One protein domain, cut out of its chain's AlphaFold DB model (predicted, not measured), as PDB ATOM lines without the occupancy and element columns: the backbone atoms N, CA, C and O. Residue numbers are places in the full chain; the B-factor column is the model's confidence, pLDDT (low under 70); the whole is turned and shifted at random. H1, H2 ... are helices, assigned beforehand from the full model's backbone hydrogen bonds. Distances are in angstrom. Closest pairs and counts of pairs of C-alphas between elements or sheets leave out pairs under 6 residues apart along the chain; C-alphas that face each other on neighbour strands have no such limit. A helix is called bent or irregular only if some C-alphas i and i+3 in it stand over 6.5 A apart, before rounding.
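What this domain is: This is residues 300 to 383 of the 383 residues of an uncharacterized protein of Gelidibacter sp (UniProt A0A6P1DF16). H2 lies in the middle of a small helical domain, with H1 on one side of it and the four-residue H4 on the opposite side. H5, the longest helix, crosses H1 and the first part of H2 at one end of the domain, while H3 makes the other end, near H2 but touching no helix. The printed part has 84 residues with five named helices, H1 to H5 in that order, and no named strand; the class is all helix. The whole is compact and rounded, with a radius of gyration of the C-alphas of 11.8 A and spans of 34 by 25 by 24 A.

Where its parts are: H1, residues 300 to 311, begins at C-alpha 300 at (213.406, 270.241, 255.350) and is 17.6 A long from first to last C-alpha. H2, residues 315 to 328, is 18.4 A long; it is neither bent nor irregular, but only just, as C-alphas 325 and 328 are 6.1 A apart. H3, residues 338 to 347, begins at C-alpha 338 at (208.055, 284.187, 241.997) and is 14.5 A long. H4 is residues 361 to 364. H5, residues 367 to 381, is 21.3 A long and ends at C-alpha 381 at (213.515, 262.903, 254.634).

How they stand to each other: H2 is the hub, touching H1, H4 and H5. H1 and H2 form a helical hairpin at a shallow tilt of 17 degrees, opposite ways. They only just touch, with 3 pairs of C-alphas within 8 A, through residues 305 to 309 and 318 to 321 alone; the closest C-alphas, of Phe 305 and Val 321, are 7.4 A apart. H4 touches H2, with the C-alphas of Phe 320 and Ser 364 closest at 4.9 A. H5 only just touches H2, with 3 pairs of C-alphas within 8 A, through residues 369 to 373 and 317 to 321 alone. The closest C-alphas there, of Thr 317 and Arg 369, are 7.2 A apart, and the tilt is steep at 58 degrees, the same way. H5 touches H1 at a steep tilt of 45 degrees, opposite ways, and the closest C-alphas, of Ile 304 and Ala 376, are 5.5 A apart. The helix packing is mostly crossed, but only just: of the three touching pairs H1 and H2, H1 and H5, and H2 and H5, 1 is at a shallow tilt, while H4, with four residues, is too short for a tilt to H2. H2 and H3 are close but not clearly touching, the C-alphas of Phe 322 and Asp 338 being closest at 8.0 A. H3 is apart from H1, H4 and H5. In H2, H3 and H5 every O i to N i+4 pair is within hydrogen-bond range, in H1 7 of 8 are, and H4 is too short for such a pair.

The domain as a whole: The two C-alphas farthest apart, of Glu 355 and Asn 382, are 34.6 A apart. The printed part has no cut and ends at residue 383, the chain's last. The link from H3 to H4, residues 348 to 360, is long. The mean pLDDT of the printed part is 86.4; residues 367 to 368, 371, 375, 379 and 381 to 383 are under 70.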
ATOM      1  N   LYS A 300     213.233 271.292 256.359       88.12
ATOM      2  CA  LYS A 300     213.406 270.241 255.350       88.12
ATOM      3  C   LYS A 300     213.272 270.796 253.939       88.12
ATOM      4  O   LYS A 300     214.100 270.492 253.086       88.12
ATOM      5  N   ALA A 301     212.285 271.650 253.694       90.62
ATOM      6  CA  ALA A 301     212.120 272.365 252.439       90.62
ATOM      7  C   ALA A 301     213.376 273.182 252.111       90.62
ATOM      8  O   ALA A 301     213.899 273.094 250.999       90.62
ATOM      9  N   PHE A 302     213.916 273.910 253.092       92.50
ATOM     10  CA  PHE A 302     215.155 274.656 252.893       92.50
ATOM     11  C   PHE A 302     216.358 273.746 252.612       92.50
ATOM     12  O   PHE A 302     217.170 274.065 251.744       92.50
ATOM     13  N   GLN A 303     216.468 272.598 253.285       86.38
ATOM     14  CA  GLN A 303     217.527 271.621 253.021       86.38
ATOM     15  C   GLN A 303     217.427 271.042 251.602       86.38
ATOM     16  O   GLN A 303     218.440 270.999 250.906       86.38
ATOM     17  N   ILE A 304     216.227 270.661 251.140       90.50
ATOM     18  CA  ILE A 304     215.993 270.183 249.763       90.50
ATOM     19  C   ILE A 304     216.454 271.244 248.764       90.50
ATOM     20  O   ILE A 304     217.248 270.957 247.867       90.50
ATOM     21  N   PHE A 305     216.002 272.485 248.948       92.94
ATOM     22  CA  PHE A 305     216.375 273.592 248.077       92.94
ATOM     23  C   PHE A 305     217.888 273.832 248.070       92.94
ATOM     24  O   PHE A 305     218.503 273.900 247.007       92.94
ATOM     25  N   SER A 306     218.502 273.901 249.250       88.56
ATOM     26  CA  SER A 306     219.935 274.155 249.415       88.56
ATOM     27  C   SER A 306     220.789 273.059 248.784       88.56
ATOM     28  O   SER A 306     221.791 273.356 248.135       88.56
ATOM     29  N   LEU A 307     220.381 271.791 248.920       82.31
ATOM     30  CA  LEU A 307     221.024 270.666 248.241       82.31
ATOM     31  C   LEU A 307     220.978 270.852 246.723       82.31
ATOM     32  O   LEU A 307     221.999 270.720 246.056       82.31
ATOM     33  N   LEU A 308     219.824 271.234 246.176       86.62
ATOM     34  CA  LEU A 308     219.658 271.432 244.738       86.62
ATOM     35  C   LEU A 308     220.471 272.628 244.215       86.62
ATOM     36  O   LEU A 308     221.067 272.532 243.143       86.62
ATOM     37  N   MET A 309     220.567 273.733 244.963       87.94
ATOM     38  CA  MET A 309     221.294 274.944 244.536       87.94
ATOM     39  C   MET A 309     222.821 274.792 244.515       87.94
ATOM     40  O   MET A 309     223.524 275.559 243.842       87.94
ATOM     41  N   LYS A 310     223.366 273.761 245.174       78.44
ATOM     42  CA  LYS A 310     224.772 273.375 244.980       78.44
ATOM     43  C   LYS A 310     225.053 272.944 243.539       78.44
ATOM     44  O   LYS A 310     226.142 273.207 243.039       78.44
ATOM     45  N   HIS A 311     224.071 272.346 242.865       70.62
ATOM     46  CA  HIS A 311     224.251 271.711 241.556       70.62
ATOM     47  C   HIS A 311     223.558 272.464 240.418       70.62
ATOM     48  O   HIS A 311     224.050 272.501 239.293       70.62
ATOM     49  N   PHE A 312     222.411 273.076 240.688       81.75
ATOM     50  CA  PHE A 312     221.615 273.763 239.683       81.75
ATOM     51  C   PHE A 312     222.056 275.215 239.539       81.75
ATOM     52  O   PHE A 312     221.711 276.068 240.348       81.75
ATOM     53  N   LYS A 313     222.819 275.484 238.475       82.31
ATOM     54  CA  LYS A 313     223.417 276.801 238.195       82.31
ATOM     55  C   LYS A 313     222.762 277.562 237.046       82.31
ATOM     56  O   LYS A 313     223.185 278.660 236.711       82.31
ATOM     57  N   THR A 314     221.733 276.995 236.419       86.50
ATOM     58  CA  THR A 314     221.061 277.623 235.273       86.50
ATOM     59  C   THR A 314     219.678 278.139 235.647       86.50
ATOM     60  O   THR A 314     218.989 277.568 236.497       86.50
ATOM     61  N   HIS A 315     219.213 279.171 234.941       88.88
ATOM     62  CA  HIS A 315     217.866 279.717 235.130       88.88
ATOM     63  C   HIS A 315     216.782 278.647 234.937       88.88
ATOM     64  O   HIS A 315     215.820 278.599 235.697       88.88
ATOM     65  N   ALA A 316     216.967 277.729 233.982       87.81
ATOM     66  CA  ALA A 316     216.029 276.634 233.730       87.81
ATOM     67  C   ALA A 316     215.958 275.642 234.900       87.81
ATOM     68  O   ALA A 316     214.865 275.252 235.306       87.81
ATOM     69  N   THR A 317     217.106 275.259 235.463       89.12
ATOM     70  CA  THR A 317     217.162 274.330 236.599       89.12
ATOM     71  C   THR A 317     216.619 274.957 237.882       89.12
ATOM     72  O   THR A 317     215.919 274.291 238.636       89.12
ATOM     73  N   ILE A 318     216.865 276.248 238.105       93.31
ATOM     74  CA  ILE A 318     216.332 276.965 239.272       93.31
ATOM     75  C   ILE A 318     214.824 277.188 239.125       93.31
ATOM     76  O   ILE A 318     214.075 276.950 240.069       93.31
ATOM     77  N   SER A 319     214.366 277.549 237.918       94.44
ATOM     78  CA  SER A 319     212.936 277.645 237.600       94.44
ATOM     79  C   SER A 319     212.218 276.330 237.880       94.44
ATOM     80  O   SER A 319     211.161 276.334 238.502       94.44
ATOM     81  N   PHE A 320     212.813 275.204 237.480       95.81
ATOM     82  CA  PHE A 320     212.252 273.886 237.749       95.81
ATOM     83  C   PHE A 320     212.078 273.629 239.251       95.81
ATOM     84  O   PHE A 320     210.996 273.224 239.674       95.81
ATOM     85  N   VAL A 321     213.107 273.893 240.064       95.50
ATOM     86  CA  VAL A 321     213.042 273.673 241.519       95.50
ATOM     87  C   VAL A 321     211.991 274.561 242.163       95.50
ATOM     88  O   VAL A 321     211.145 274.054 242.895       95.50
ATOM     89  N   PHE A 322     211.992 275.857 241.841       96.81
ATOM     90  CA  PHE A 322     210.998 276.792 242.355       96.81
ATOM     91  C   PHE A 322     209.573 276.332 242.021       96.81
ATOM     92  O   PHE A 322     208.758 276.161 242.923       96.81
ATOM     93  N   ARG A 323     209.280 276.059 240.741       96.56
ATOM     94  CA  ARG A 323     207.938 275.642 240.303       96.56
ATOM     95  C   ARG A 323     207.525 274.309 240.922       96.56
ATOM     96  O   ARG A 323     206.370 274.144 241.301       96.56
ATOM     97  N   THR A 324     208.457 273.373 241.075       96.12
ATOM     98  CA  THR A 324     208.174 272.082 241.717       96.12
ATOM     99  C   THR A 324     207.806 272.276 243.188       96.12
ATOM    100  O   THR A 324     206.745 271.826 243.619       96.12
ATOM    101  N   MET A 325     208.623 273.012 243.941       96.88
ATOM    102  CA  MET A 325     208.432 273.211 245.380       96.88
ATOM    103  C   MET A 325     207.272 274.150 245.731       96.88
ATOM    104  O   MET A 325     206.645 273.963 246.770       96.88
ATOM    105  N   ALA A 326     206.983 275.156 244.901       95.25
ATOM    106  CA  ALA A 326     205.907 276.116 245.145       95.25
ATOM    107  C   ALA A 326     204.545 275.622 244.626       95.25
ATOM    108  O   ALA A 326     203.530 275.813 245.295       95.25
ATOM    109  N   GLU A 327     204.504 274.977 243.450       93.56
ATOM    110  CA  GLU A 327     203.245 274.690 242.736       93.56
ATOM    111  C   GLU A 327     202.859 273.207 242.692       93.56
ATOM    112  O   GLU A 327     201.670 272.892 242.603       93.56
ATOM    113  N   LYS A 328     203.835 272.288 242.670       94.12
ATOM    114  CA  LYS A 328     203.571 270.847 242.486       94.12
ATOM    115  C   LYS A 328     203.526 270.076 243.797       94.12
ATOM    116  O   LYS A 328     202.729 269.147 243.913       94.12
ATOM    117  N   GLU A 329     204.342 270.457 244.771       93.69
ATOM    118  CA  GLU A 329     204.295 269.880 246.112       93.69
ATOM    119  C   GLU A 329     203.016 270.263 246.858       93.69
ATOM    120  O   GLU A 329     202.519 271.384 246.754       93.69
ATOM    121  N   LYS A 330     202.478 269.309 247.625       89.25
ATOM    122  CA  LYS A 330     201.295 269.505 248.469       89.25
ATOM    123  C   LYS A 330     201.552 268.909 249.861       89.25
ATOM    124  O   LYS A 330     201.590 267.683 249.965       89.25
ATOM    125  N   PRO A 331     201.684 269.727 250.923       88.50
ATOM    126  CA  PRO A 331     201.658 271.198 250.927       88.50
ATOM    127  C   PRO A 331     202.871 271.821 250.209       88.50
ATOM    128  O   PRO A 331     203.912 271.179 250.085       88.50
ATOM    129  N   SER A 332     202.731 273.068 249.741       93.88
ATOM    130  CA  SER A 332     203.824 273.810 249.097       93.88
ATOM    131  C   SER A 332     205.015 273.960 250.045       93.88
ATOM    132  O   SER A 332     204.853 274.333 251.205       93.88
ATOM    133  N   LEU A 333     206.216 273.690 249.534       95.31
ATOM    134  CA  LEU A 333     207.474 273.766 250.281       95.31
ATOM    135  C   LEU A 333     208.116 275.160 250.206       95.31
ATOM    136  O   LEU A 333     208.842 275.550 251.120       95.31
ATOM    137  N   ILE A 334     207.833 275.916 249.141       96.19
ATOM    138  CA  ILE A 334     208.119 277.353 249.040       96.19
ATOM    139  C   ILE A 334     206.799 278.109 249.191       96.19
ATOM    140  O   ILE A 334     205.825 277.808 248.504       96.19
ATOM    141  N   LEU A 335     206.777 279.078 250.102       93.56
ATOM    142  CA  LEU A 335     205.576 279.785 250.554       93.56
ATOM    143  C   LEU A 335     205.281 281.066 249.770       93.56
ATOM    144  O   LEU A 335     204.203 281.643 249.905       93.56
ATOM    145  N   VAL A 336     206.246 281.543 248.988       93.00
ATOM    146  CA  VAL A 336     206.162 282.824 248.286       93.00
ATOM    147  C   VAL A 336     206.017 282.647 246.783       93.00
ATOM    148  O   VAL A 336     206.465 281.666 246.192       93.00
ATOM    149  N   ASN A 337     205.426 283.658 246.153       92.06
ATOM    150  CA  ASN A 337     205.356 283.757 244.701       92.06
ATOM    151  C   ASN A 337     206.730 284.097 244.092       92.06
ATOM    152  O   ASN A 337     207.686 284.438 244.791       92.06
ATOM    153  N   ASP A 338     206.810 284.041 242.763       93.00
ATOM    154  CA  ASP A 338     208.055 284.187 241.997       93.00
ATOM    155  C   ASP A 338     208.846 285.464 242.329       93.00
ATOM    156  O   ASP A 338     210.049 285.399 242.563       93.00
ATOM    157  N   THR A 339     208.187 286.625 242.400       93.19
ATOM    158  CA  THR A 339     208.881 287.906 242.607       93.19
ATOM    159  C   THR A 339     209.614 287.978 243.959       93.19
ATOM    160  O   THR A 339     210.818 288.240 243.940       93.19
ATOM    161  N   PRO A 340     208.973 287.708 245.120       92.19
ATOM    162  CA  PRO A 340     209.694 287.637 246.393       92.19
ATOM    163  C   PRO A 340     210.772 286.548 246.432       92.19
ATOM    164  O   PRO A 340     211.837 286.774 246.998       92.19
ATOM    165  N   PHE A 341     210.525 285.390 245.807       96.25
ATOM    166  CA  PHE A 341     211.524 284.323 245.733       96.25
ATOM    167  C   PHE A 341     212.788 284.782 245.000       96.25
ATOM    168  O   PHE A 341     213.888 284.572 245.500       96.25
ATOM    169  N   ARG A 342     212.649 285.441 243.841       95.12
ATOM    170  CA  ARG A 342     213.794 285.946 243.066       95.12
ATOM    171  C   ARG A 342     214.571 287.025 243.812       95.12
ATOM    172  O   ARG A 342     215.795 287.001 243.769       95.12
ATOM    173  N   ALA A 343     213.875 287.933 244.500       92.12
ATOM    174  CA  ALA A 343     214.518 288.955 245.326       92.12
ATOM    175  C   ALA A 343     215.397 288.309 246.406       92.12
ATOM    176  O   ALA A 343     216.599 288.555 246.438       92.12
ATOM    177  N   TRP A 344     214.824 287.389 247.188       95.19
ATOM    178  CA  TRP A 344     215.573 286.633 248.192       95.19
ATOM    179  C   TRP A 344     216.730 285.833 247.577       95.19
ATOM    180  O   TRP A 344     217.842 285.866 248.098       95.19
ATOM    181  N   PHE A 345     216.497 285.132 246.463       94.12
ATOM    182  CA  PHE A 345     217.502 284.294 245.804       94.12
ATOM    183  C   PHE A 345     218.733 285.099 245.376       94.12
ATOM    184  O   PHE A 345     219.865 284.673 245.600       94.12
ATOM    185  N   ASN A 346     218.510 286.278 244.798       92.12
ATOM    186  CA  ASN A 346     219.565 287.162 244.311       92.12
ATOM    187  C   ASN A 346     220.437 287.729 245.449       92.12
ATOM    188  O   ASN A 346     221.607 288.039 245.227       92.12
ATOM    189  N   GLU A 347     219.908 287.796 246.675       90.06
ATOM    190  CA  GLU A 347     220.654 288.202 247.874       90.06
ATOM    191  C   GLU A 347     221.603 287.105 248.399       90.06
ATOM    192  O   GLU A 347     222.570 287.414 249.090       90.06
ATOM    193  N   GLN A 348     221.383 285.829 248.053       84.62
ATOM    194  CA  GLN A 348     222.117 284.683 248.622       84.62
ATOM    195  C   GLN A 348     223.504 284.419 247.994       84.62
ATOM    196  O   GLN A 348     224.060 283.335 248.157       84.62
ATOM    197  N   GLN A 349     224.077 285.385 247.266       79.94
ATOM    198  CA  GLN A 349     225.387 285.279 246.595       79.94
ATOM    199  C   GLN A 349     225.563 284.033 245.697       79.94
ATOM    200  O   GLN A 349     226.671 283.518 245.537       79.94
ATOM    201  N   TYR A 350     224.488 283.538 245.077       81.94
ATOM    202  CA  TYR A 350     224.603 282.491 244.059       81.94
ATOM    203  C   TYR A 350     225.252 283.035 242.772       81.94
ATOM    204  O   TYR A 350     225.091 284.202 242.420       81.94
ATOM    205  N   GLU A 351     225.962 282.166 242.041       80.88
ATOM    206  CA  GLU A 351     226.693 282.505 240.801       80.88
ATOM    207  C   GLU A 351     225.796 283.063 239.683       80.88
ATOM    208  O   GLU A 351     226.273 283.739 238.777       80.88
ATOM    209  N   ILE A 352     224.495 282.772 239.741       86.38
ATOM    210  CA  ILE A 352     223.494 283.227 238.780       86.38
ATOM    211  C   ILE A 352     222.484 284.145 239.460       86.38
ATOM    212  O   ILE A 352     222.050 283.893 240.581       86.38
ATOM    213  N   GLN A 353     222.065 285.174 238.730       89.00
ATOM    214  CA  GLN A 353     221.017 286.103 239.129       89.00
ATOM    215  C   GLN A 353     219.725 285.810 238.350       89.00
ATOM    216  O   GLN A 353     219.741 285.543 237.146       89.00
ATOM    217  N   LEU A 354     218.581 285.852 239.031       90.19
ATOM    218  CA  LEU A 354     217.253 285.640 238.450       90.19
ATOM    219  C   LEU A 354     216.623 286.974 238.029       90.19
ATOM    220  O   LEU A 354     215.673 287.472 238.639       90.19
ATOM    221  N   GLU A 355     217.157 287.564 236.962       87.75
ATOM    222  CA  GLU A 355     216.723 288.874 236.447       87.75
ATOM    223  C   GLU A 355     215.314 288.840 235.833       87.75
ATOM    224  O   GLU A 355     214.567 289.816 235.894       87.75
ATOM    225  N   SER A 356     214.912 287.687 235.294       89.75
ATOM    226  CA  SER A 356     213.596 287.461 234.689       89.75
ATOM    227  C   SER A 356     212.778 286.427 235.460       89.75
ATOM    228  O   SER A 356     213.327 285.613 236.210       89.75
ATOM    229  N   TYR A 357     211.456 286.460 235.256       91.62
ATOM    230  CA  TYR A 357     210.513 285.487 235.815       91.62
ATOM    231  C   TYR A 357     210.992 284.051 235.601       91.62
ATOM    232  O   TYR A 357     211.491 283.711 234.522       91.62
ATOM    233  N   THR A 358     210.809 283.190 236.604       92.50
ATOM    234  CA  THR A 358     211.094 281.764 236.420       92.50
ATOM    235  C   THR A 358     210.221 281.199 235.305       92.50
ATOM    236  O   THR A 358     209.033 281.523 235.183       92.50
ATOM    237  N   LYS A 359     210.805 280.322 234.485       91.75
ATOM    238  CA  LYS A 359     210.068 279.605 233.439       91.75
ATOM    239  C   LYS A 359     208.933 278.793 234.071       91.75
ATOM    240  O   LYS A 359     209.021 278.382 235.228       91.75
ATOM    241  N   THR A 360     207.867 278.555 233.311       92.56
ATOM    242  CA  THR A 360     206.767 277.679 233.744       92.56
ATOM    243  C   THR A 360     207.282 276.268 234.028       92.56
ATOM    244  O   THR A 360     208.327 275.864 233.502       92.56
ATOM    245  N   TYR A 361     206.545 275.492 234.829       92.00
ATOM    246  CA  TYR A 361     206.897 274.094 235.089       92.00
ATOM    247  C   TYR A 361     207.076 273.305 233.783       92.00
ATOM    248  O   TYR A 361     208.101 272.668 233.589       92.00
ATOM    249  N   GLU A 362     206.147 273.432 232.832       91.81
ATOM    250  CA  GLU A 362     206.209 272.709 231.552       91.81
ATOM    251  C   GLU A 362     207.456 273.045 230.717       91.81
ATOM    252  O   GLU A 362     208.027 272.161 230.088       91.81
ATOM    253  N   ASN A 363     207.935 274.291 230.769       87.44
ATOM    254  CA  ASN A 363     209.120 274.730 230.020       87.44
ATOM    255  C   ASN A 363     210.440 274.496 230.770       87.44
ATOM    256  O   ASN A 363     211.522 274.750 230.233       87.44
ATOM    257  N   SER A 364     210.364 274.084 232.034       87.56
ATOM    258  CA  SER A 364     211.525 273.828 232.889       87.56
ATOM    259  C   SER A 364     211.632 272.370 233.331       87.56
ATOM    260  O   SER A 364     212.709 271.959 233.758       87.56
ATOM    261  N   LYS A 365     210.582 271.559 233.182       83.31
ATOM    262  CA  LYS A 365     210.624 270.126 233.469       83.31
ATOM    263  C   LYS A 365     211.491 269.390 232.451       83.31
ATOM    264  O   LYS A 365     211.532 269.724 231.270       83.31
ATOM    265  N   ASN A 366     212.206 268.401 232.952       82.44
ATOM    266  CA  ASN A 366     212.997 267.441 232.199       82.44
ATOM    267  C   ASN A 366     213.199 266.231 233.125       82.44
ATOM    268  O   ASN A 366     213.243 266.411 234.346       82.44
ATOM    269  N   ASP A 367     213.294 265.034 232.556       67.94
ATOM    270  CA  ASP A 367     213.324 263.785 233.322       67.94
ATOM    271  C   ASP A 367     214.513 263.721 234.292       67.94
ATOM    272  O   ASP A 367     214.327 263.366 235.458       67.94
ATOM    273  N   ASP A 368     215.688 264.217 233.889       63.97
ATOM    274  CA  ASP A 368     216.871 264.299 234.755       63.97
ATOM    275  C   ASP A 368     216.605 265.189 235.972       63.97
ATOM    276  O   ASP A 368     216.995 264.884 237.098       63.97
ATOM    277  N   ARG A 369     215.904 266.310 235.773       82.38
ATOM    278  CA  ARG A 369     215.609 267.266 236.850       82.38
ATOM    279  C   ARG A 369     214.600 266.689 237.839       82.38
ATOM    280  O   ARG A 369     214.757 266.886 239.044       82.38
ATOM    281  N   ILE A 370     213.598 265.966 237.337       81.31
ATOM    282  CA  ILE A 370     212.607 265.256 238.158       81.31
ATOM    283  C   ILE A 370     213.301 264.188 239.006       81.31
ATOM    284  O   ILE A 370     213.065 264.134 240.214       81.31
ATOM    285  N   ALA A 371     214.197 263.399 238.404       69.06
ATOM    286  CA  ALA A 371     214.975 262.394 239.118       69.06
ATOM    287  C   ALA A 371     215.836 263.031 240.221       69.06
ATOM    288  O   ALA A 371     215.730 262.648 241.385       69.06
ATOM    289  N   VAL A 372     216.610 264.072 239.895       73.94
ATOM    290  CA  VAL A 372     217.464 264.782 240.866       73.94
ATOM    291  C   VAL A 372     216.653 265.367 242.027       73.94
ATOM    292  O   VAL A 372     217.067 265.279 243.184       73.94
ATOM    293  N   TYR A 373     215.483 265.937 241.746       86.06
ATOM    294  CA  TYR A 373     214.601 266.472 242.778       86.06
ATOM    295  C   TYR A 373     214.046 265.382 243.705       86.06
ATOM    296  O   TYR A 373     214.052 265.556 244.926       86.06
ATOM    297  N   ALA A 374     213.619 264.243 243.152       81.31
ATOM    298  CA  ALA A 374     213.153 263.106 243.942       81.31
ATOM    299  C   ALA A 374     214.246 262.585 244.893       81.31
ATOM    300  O   ALA A 374     213.970 262.341 246.069       81.31
ATOM    301  N   ILE A 375     215.498 262.514 244.422       67.81
ATOM    302  CA  ILE A 375     216.661 262.149 245.249       67.81
ATOM    303  C   ILE A 375     216.841 263.148 246.396       67.81
ATOM    304  O   ILE A 375     216.930 262.745 247.556       67.81
ATOM    305  N   ALA A 376     216.869 264.453 246.097       78.56
ATOM    306  CA  ALA A 376     217.057 265.488 247.114       78.56
ATOM    307  C   ALA A 376     215.983 265.415 248.214       78.56
ATOM    308  O   ALA A 376     216.289 265.579 249.397       78.56
ATOM    309  N   LYS A 377     214.741 265.101 247.830       84.19
ATOM    310  CA  LYS A 377     213.620 264.911 248.752       84.19
ATOM    311  C   LYS A 377     213.794 263.682 249.644       84.19
ATOM    312  O   LYS A 377     213.660 263.808 250.856       84.19
ATOM    313  N   GLU A 378     214.135 262.517 249.086       74.69
ATOM    314  CA  GLU A 378     214.386 261.305 249.886       74.69
ATOM    315  C   GLU A 378     215.523 261.505 250.897       74.69
ATOM    316  O   GLU A 378     215.446 261.048 252.038       74.69
ATOM    317  N   VAL A 379     216.579 262.211 250.500       67.19
ATOM    318  CA  VAL A 379     217.750 262.467 251.347       67.19
ATOM    319  C   VAL A 379     217.401 263.375 252.519       67.19
ATOM    320  O   VAL A 379     217.790 263.088 253.650       67.19
ATOM    321  N   ALA A 380     216.650 264.446 252.263       73.25
ATOM    322  CA  ALA A 380     216.191 265.359 253.305       73.25
ATOM    323  C   ALA A 380     215.131 264.732 254.231       73.25
ATOM    324  O   ALA A 380     214.887 265.241 255.320       73.25
ATOM    325  N   MET A 381     214.487 263.634 253.815       67.12
ATOM    326  CA  MET A 381     213.515 262.903 254.634       67.12
ATOM    327  C   MET A 381     214.147 261.860 255.568       67.12
ATOM    328  O   MET A 381     213.523 261.519 256.571       67.12
ATOM    329  N   ASN A 382     215.349 261.364 255.254       53.38
ATOM    330  CA  ASN A 382     216.056 260.327 256.024       53.38
ATOM    331  C   ASN A 382     217.121 260.879 256.998       53.38
ATOM    332  O   ASN A 382     217.827 260.098 257.638       53.38
ATOM    333  N   LYS A 383     217.252 262.205 257.086       49.66
ATOM    334  CA  LYS A 383     217.990 262.923 258.133       49.66
ATOM    335  C   LYS A 383     216.997 263.522 259.119       49.66
ATOM    336  O   LYS A 383     217.355 263.568 260.315       49.66
TER     337      LYS A 383